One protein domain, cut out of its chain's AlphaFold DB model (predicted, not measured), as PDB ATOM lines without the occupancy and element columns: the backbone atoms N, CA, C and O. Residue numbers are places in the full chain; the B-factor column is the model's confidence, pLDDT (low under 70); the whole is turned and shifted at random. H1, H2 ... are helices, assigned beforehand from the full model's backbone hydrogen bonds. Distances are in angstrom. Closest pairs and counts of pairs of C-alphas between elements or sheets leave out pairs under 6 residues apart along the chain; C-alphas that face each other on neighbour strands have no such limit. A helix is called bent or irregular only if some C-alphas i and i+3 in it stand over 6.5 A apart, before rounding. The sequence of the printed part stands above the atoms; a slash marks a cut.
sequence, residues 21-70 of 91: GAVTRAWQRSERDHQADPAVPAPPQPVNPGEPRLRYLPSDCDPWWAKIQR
ATOM      1  N   GLY A  21     -31.008  27.944  98.526       90.44
ATOM      2  CA  GLY A  21     -32.377  28.177  98.986       90.44
ATOM      3  C   GLY A  21     -33.194  29.041  98.022       90.44
ATOM      4  O   GLY A  21     -34.365  28.744  97.790       90.44
ATOM      5  N   ALA A  22     -32.581  30.064  97.415       89.19
ATOM      6  CA  ALA A  22     -33.237  30.905  96.417       89.19
ATOM      7  C   ALA A  22     -33.607  30.091  95.170       89.19
ATOM      8  O   ALA A  22     -34.731  30.197  94.682       89.19
ATOM      9  N   VAL A  23     -32.707  29.209  94.727       89.88
ATOM     10  CA  VAL A  23     -32.958  28.281  93.618       89.88
ATOM     11  C   VAL A  23     -34.143  27.360  93.915       89.88
ATOM     12  O   VAL A  23     -35.058  27.255  93.103       89.88
ATOM     13  N   THR A  24     -34.181  26.731  95.093       90.12
ATOM     14  CA  THR A  24     -35.294  25.845  95.479       90.12
ATOM     15  C   THR A  24     -36.633  26.583  95.527       90.12
ATOM     16  O   THR A  24     -37.618  26.081  94.989       90.12
ATOM     17  N   ARG A  25     -36.675  27.779  96.131       90.56
ATOM     18  CA  ARG A  25     -37.903  28.590  96.209       90.56
ATOM     19  C   ARG A  25     -38.386  29.024  94.829       90.56
ATOM     20  O   ARG A  25     -39.584  29.000  94.574       90.56
ATOM     21  N   ALA A  26     -37.468  29.415  93.949       90.12
ATOM     22  CA  ALA A  26     -37.783  29.785  92.576       90.12
ATOM     23  C   ALA A  26     -38.376  28.605  91.792       90.12
ATOM     24  O   ALA A  26     -39.373  28.789  91.103       90.12
ATOM     25  N   TRP A  27     -37.831  27.398  91.970       91.50
ATOM     26  CA  TRP A  27     -38.386  26.161  91.410       91.50
ATOM     27  C   TRP A  27     -39.834  25.939  91.864       91.50
ATOM     28  O   TRP A  27     -40.735  25.929  91.034       91.50
ATOM     29  N   GLN A  28     -40.061  25.864  93.180       91.25
ATOM     30  CA  GLN A  28     -41.390  25.615  93.757       91.25
ATOM     31  C   GLN A  28     -42.408  26.684  93.353       91.25
ATOM     32  O   GLN A  28     -43.562  26.388  93.047       91.25
ATOM     33  N   ARG A  29     -41.977  27.950  93.340       90.00
ATOM     34  CA  ARG A  29     -42.813  29.058  92.889       90.00
ATOM     35  C   ARG A  29     -43.169  28.911  91.415       90.00
ATOM     36  O   ARG A  29     -44.330  29.080  91.081       90.00
ATOM     37  N   SER A  30     -42.200  28.607  90.555       89.38
ATOM     38  CA  SER A  30     -42.430  28.443  89.117       89.38
ATOM     39  C   SER A  30     -43.372  27.277  88.823       89.38
ATOM     40  O   SER A  30     -44.199  27.404  87.931       89.38
ATOM     41  N   GLU A  31     -43.290  26.172  89.573       91.06
ATOM     42  CA  GLU A  31     -44.236  25.051  89.458       91.06
ATOM     43  C   GLU A  31     -45.655  25.488  89.805       91.06
ATOM     44  O   GLU A  31     -46.577  25.286  89.020       91.06
ATOM     45  N   ARG A  32     -45.826  26.142  90.956       89.81
ATOM     46  CA  ARG A  32     -47.134  26.632  91.393       89.81
ATOM     47  C   ARG A  32     -47.703  27.678  90.434       89.81
ATOM     48  O   ARG A  32     -48.880  27.628  90.095       89.81
ATOM     49  N   ASP A  33     -46.875  28.626  90.007       88.62
ATOM     50  CA  ASP A  33     -47.284  29.699  89.105       88.62
ATOM     51  C   ASP A  33     -47.616  29.125  87.709       88.62
ATOM     52  O   ASP A  33     -48.563  29.597  87.097       88.62
ATOM     53  N   HIS A  34     -46.929  28.069  87.242       90.19
ATOM     54  CA  HIS A  34     -47.269  27.340  86.008       90.19
ATOM     55  C   HIS A  34     -48.572  26.541  86.118       90.19
ATOM     56  O   HIS A  34     -49.358  26.504  85.176       90.19
ATOM     57  N   GLN A  35     -48.828  25.925  87.275       90.50
ATOM     58  CA  GLN A  35     -50.098  25.242  87.540       90.50
ATOM     59  C   GLN A  35     -51.287  26.212  87.536       90.50
ATOM     60  O   GLN A  35     -52.370  25.840  87.094       90.50
ATOM     61  N   ALA A  36     -51.095  27.440  88.025       90.56
ATOM     62  CA  ALA A  36     -52.125  28.479  88.014       90.56
ATOM     63  C   ALA A  36     -52.252  29.185  86.651       90.56
ATOM     64  O   ALA A  36     -53.350  29.562  86.251       90.56
ATOM     65  N   ASP A  37     -51.132  29.377  85.955       85.38
ATOM     66  CA  ASP A  37     -51.028  30.053  84.665       85.38
ATOM     67  C   ASP A  37     -50.047  29.286  83.757       85.38
ATOM     68  O   ASP A  37     -48.827  29.451  83.877       85.38
ATOM     69  N   PRO A  38     -50.546  28.485  82.798       88.56
ATOM     70  CA  PRO A  38     -49.699  27.733  81.877       88.56
ATOM     71  C   PRO A  38     -48.775  28.603  81.008       88.56
ATOM     72  O   PRO A  38     -47.840  28.074  80.406       88.56
ATOM     73  N   ALA A  39     -48.992  29.926  80.937       86.25
ATOM     74  CA  ALA A  39     -48.092  30.847  80.241       86.25
ATOM     75  C   ALA A  39     -46.764  31.076  80.990       86.25
ATOM     76  O   ALA A  39     -45.801  31.588  80.410       86.25
ATOM     77  N   VAL A  40     -46.679  30.708  82.273       84.62
ATOM     78  CA  VAL A  40     -45.418  30.709  83.027       84.62
ATOM     79  C   VAL A  40     -44.566  29.536  82.573       84.62
ATOM     80  O   VAL A  40     -45.076  28.427  82.502       84.62
ATOM     81  N   PRO A  41     -43.268  29.704  82.297       87.19
ATOM     82  CA  PRO A  41     -42.427  28.566  81.963       87.19
ATOM     83  C   PRO A  41     -42.284  27.632  83.174       87.19
ATOM     84  O   PRO A  41     -41.872  28.058  84.256       87.19
ATOM     85  N   ALA A  42     -42.590  26.352  82.980       89.44
ATOM     86  CA  ALA A  42     -42.312  25.319  83.967       89.44
ATOM     87  C   ALA A  42     -40.794  25.191  84.206       89.44
ATOM     88  O   ALA A  42     -39.998  25.443  83.291       89.44
ATOM     89  N   PRO A  43     -40.366  24.795  85.416       89.94
ATOM     90  CA  PRO A  43     -38.970  24.482  85.650       89.94
ATOM     91  C   PRO A  43     -38.498  23.288  84.808       89.94
ATOM     92  O   PRO A  43     -39.260  22.336  84.622       89.94
ATOM     93  N   PRO A  44     -37.226  23.271  84.374       92.25
ATOM     94  CA  PRO A  44     -36.654  22.124  83.688       92.25
ATOM     95  C   PRO A  44     -36.634  20.883  84.575       92.25
ATOM     96  O   PRO A  44     -36.374  20.955  85.784       92.25
ATOM     97  N   GLN A  45     -36.859  19.735  83.942       91.25
ATOM     98  CA  GLN A  45     -36.764  18.441  84.598       91.25
ATOM     99  C   GLN A  45     -35.304  17.985  84.725       91.25
ATOM    100  O   GLN A  45     -34.451  18.382  83.926       91.25
ATOM    101  N   PRO A  46     -34.986  17.166  85.739       92.19
ATOM    102  CA  PRO A  46     -33.674  16.552  85.830       92.19
ATOM    103  C   PRO A  46     -33.465  15.550  84.689       92.19
ATOM    104  O   PRO A  46     -34.390  14.846  84.295       92.19
ATOM    105  N   VAL A  47     -32.229  15.426  84.206       91.00
ATOM    106  CA  VAL A  47     -31.870  14.429  83.175       91.00
ATOM    107  C   VAL A  47     -31.780  13.003  83.710       91.00
ATOM    108  O   VAL A  47     -31.726  12.054  82.938       91.00
ATOM    109  N   ASN A  48     -31.747  12.848  85.030       90.50
ATOM    110  CA  ASN A  48     -31.721  11.569  85.727       90.50
ATOM    111  C   ASN A  48     -32.868  11.504  86.752       90.50
ATOM    112  O   ASN A  48     -32.642  11.620  87.962       90.50
ATOM    113  N   PRO A  49     -34.123  11.377  86.289       86.06
ATOM    114  CA  PRO A  49     -35.248  11.189  87.194       86.06
ATOM    115  C   PRO A  49     -35.085   9.881  87.987       86.06
ATOM    116  O   PRO A  49     -34.603   8.884  87.459       86.06
ATOM    117  N   GLY A  50     -35.476   9.883  89.265       83.75
ATOM    118  CA  GLY A  50     -35.414   8.704  90.146       83.75
ATOM    119  C   GLY A  50     -34.091   8.505  90.896       83.75
ATOM    120  O   GLY A  50     -34.046   7.741  91.855       83.75
ATOM    121  N   GLU A  51     -33.038   9.236  90.533       88.44
ATOM    122  CA  GLU A  51     -31.755   9.185  91.235       88.44
ATOM    123  C   GLU A  51     -31.749  10.068  92.499       88.44
ATOM    124  O   GLU A  51     -32.290  11.181  92.490       88.44
ATOM    125  N   PRO A  52     -31.048   9.668  93.579       84.31
ATOM    126  CA  PRO A  52     -30.940  10.473  94.797       84.31
ATOM    127  C   PRO A  52     -30.216  11.809  94.567       84.31
ATOM    128  O   PRO A  52     -30.431  12.777  95.300       84.31
ATOM    129  N   ARG A  53     -29.349  11.894  93.549       86.25
ATOM    130  CA  ARG A  53     -28.637  13.122  93.170       86.25
ATOM    131  C   ARG A  53     -29.101  13.608  91.804       86.25
ATOM    132  O   ARG A  53     -28.484  13.310  90.785       86.25
ATOM    133  N   LEU A  54     -30.166  14.403  91.813       90.88
ATOM    134  CA  LEU A  54     -30.718  15.009  90.605       90.88
ATOM    135  C   LEU A  54     -29.718  15.963  89.935       90.88
ATOM    136  O   LEU A  54     -29.104  16.822  90.581       90.88
ATOM    137  N   ARG A  55     -29.603  15.814  88.621       92.25
ATOM    138  CA  ARG A  55     -28.744  16.558  87.710       92.25
ATOM    139  C   ARG A  55     -29.605  17.251  86.665       92.25
ATOM    140  O   ARG A  55     -30.599  16.702  86.204       92.25
ATOM    141  N   TYR A  56     -29.195  18.444  86.276       92.44
ATOM    142  CA  TYR A  56     -29.950  19.351  85.426       92.44
ATOM    143  C   TYR A  56     -29.034  19.902  84.341       92.44
ATOM    144  O   TYR A  56     -27.869  20.203  84.611       92.44
ATOM    145  N   LEU A  57     -29.543  20.042  83.120       92.44
ATOM    146  CA  LEU A  57     -28.767  20.618  82.028       92.44
ATOM    147  C   LEU A  57     -28.718  22.142  82.163       92.44
ATOM    148  O   LEU A  57     -29.771  22.785  82.187       92.44
ATOM    149  N   PRO A  58     -27.517  22.750  82.204       91.19
ATOM    150  CA  PRO A  58     -27.391  24.207  82.215       91.19
ATOM    151  C   PRO A  58     -28.064  24.866  81.008       91.19
ATOM    152  O   PRO A  58     -28.641  25.938  81.143       91.19
ATOM    153  N   SER A  59     -28.051  24.195  79.855       89.62
ATOM    154  CA  SER A  59     -28.662  24.641  78.597       89.62
ATOM    155  C   SER A  59     -30.170  24.884  78.711       89.62
ATOM    156  O   SER A  59     -30.676  25.799  78.071       89.62
ATOM    157  N   ASP A  60     -30.867  24.118  79.555       90.31
ATOM    158  CA  ASP A  60     -32.304  24.281  79.805       90.31
ATOM    159  C   ASP A  60     -32.570  25.196  81.008       90.31
ATOM    160  O   ASP A  60     -33.510  25.996  81.019       90.31
ATOM    161  N   CYS A  61     -31.721  25.112  82.037       91.56
ATOM    162  CA  CYS A  61     -31.872  25.880  83.269       91.56
ATOM    163  C   CYS A  61     -31.533  27.362  83.123       91.56
ATOM    164  O   CYS A  61     -32.266  28.186  83.665       91.56
ATOM    165  N   ASP A  62     -30.473  27.718  82.401       91.25
ATOM    166  CA  ASP A  62     -30.052  29.109  82.208       91.25
ATOM    167  C   ASP A  62     -31.144  29.972  81.528       91.25
ATOM    168  O   ASP A  62     -31.495  31.025  82.078       91.25
ATOM    169  N   PRO A  63     -31.762  29.564  80.395       90.19
ATOM    170  CA  PRO A  63     -32.824  30.355  79.772       90.19
ATOM    171  C   PRO A  63     -34.109  30.390  80.607       90.19
ATOM    172  O   PRO A  63     -34.801  31.411  80.606       90.19
ATOM    173  N   TRP A  64     -34.442  29.316  81.331       91.12
ATOM    174  CA  TRP A  64     -35.566  29.330  82.270       91.12
ATOM    175  C   TRP A  64     -35.325  30.330  83.406       91.12
ATOM    176  O   TRP A  64     -36.169  31.195  83.645       91.12
ATOM    177  N   TRP A  65     -34.150  30.275  84.042       90.56
ATOM    178  CA  TRP A  65     -33.760  31.164  85.135       90.56
ATOM    179  C   TRP A  65     -33.842  32.635  84.716       90.56
ATOM    180  O   TRP A  65     -34.463  33.453  85.398       90.56
ATOM    181  N   ALA A  66     -33.310  32.963  83.536       89.06
ATOM    182  CA  ALA A  66     -33.374  34.309  82.972       89.06
ATOM    183  C   ALA A  66     -34.816  34.805  82.741       89.06
ATOM    184  O   ALA A  66     -35.091  35.997  82.892       89.06
ATOM    185  N   LYS A  67     -35.752  33.911  82.390       86.12
ATOM    186  CA  LYS A  67     -37.171  34.254  82.189       86.12
ATOM    187  C   LYS A  67     -37.899  34.501  83.509       86.12
ATOM    188  O   LYS A  67     -38.665  35.457  83.593       86.12
ATOM    189  N   ILE A  68     -37.651  33.686  84.536       83.38
ATOM    190  CA  ILE A  68     -38.355  33.799  85.824       83.38
ATOM    191  C   ILE A  68     -37.825  34.925  86.721       83.38
ATOM    192  O   ILE A  68     -38.542  35.389  87.606       83.38
ATOM    193  N   GLN A  69     -36.587  35.379  86.497       76.62
ATOM    194  CA  GLN A  69     -36.020  36.524  87.213       76.62
ATOM    195  C   GLN A  69     -36.548  37.872  86.723       76.62
ATOM    196  O   GLN A  69     -36.433  38.864  87.446       76.62
ATOM    197  N   ARG A  70     -37.136  37.940  85.522       66.19
ATOM    198  CA  ARG A  70     -37.750  39.186  85.065       66.19
ATOM    199  C   ARG A  70     -38.890  39.538  86.020       66.19
ATOM    200  O   ARG A  70     -39.768  38.698  86.231       66.19
TER     201      ARG A  70
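What this domain is: This is residues 21 to 70 of the 91 residues of an uncharacterized protein of Streptosporangium album (UniProt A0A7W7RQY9). Two helices stand at a steep angle to each other, the longer H1 and the shorter H2, with the last residue of H2 coming near the middle of H1, and a long loop of the chain joins them. This loop, residues 37 to 57, folds back after H1, runs through the middle of the model near Pro 43, swings out to a far turn around Glu 51 at one end of the longest axis, and returns to H2. The printed part has 50 residues with two named helices, H1 then H2 along the chain, and no named strand; the class is all helix. The whole is compact, with a radius of gyration of the C-alphas of 11.1 A, and its outline is rounded, spanning 29 by 21 by 19 A.

How they stand to each other: H1, residues 21 to 36, is the longest helix. H2, residues 58 to 68, is close to H1 but not clearly touching it, with 2 pairs of C-alphas within 8 A. Their closest C-alphas are those of Ser 30 and Ile 68, 7.5 A apart. Their lines stand at a steep tilt of 69.7 degrees, only just short of about perpendicular, and they run the same way. Their centres are 13.1 A apart. In H1 every O i to N i+4 pair is within hydrogen-bond range; in H2 6 of 7 are.

Where its parts are: H1 begins at C-alpha 21, (-32.377, 28.177, 98.986), and ends at C-alpha 36, (-52.125, 28.479, 88.014), 22.6 A from first to last C-alpha. H2 measures 15.0 A from C-alpha 58 to C-alpha 68, which is at (-38.355, 33.799, 85.824). H2 is neither bent nor irregular, but only just: C-alphas 60 and 63 are 6.1 A apart.

The domain as a whole: The two C-alphas farthest apart are those of Glu 51 and Arg 70, 31.2 A. The link from H1 to H2 is long, with 21 residues. The printed part has no cut. Its mean pLDDT is 88.7, and residue 70 is under 70.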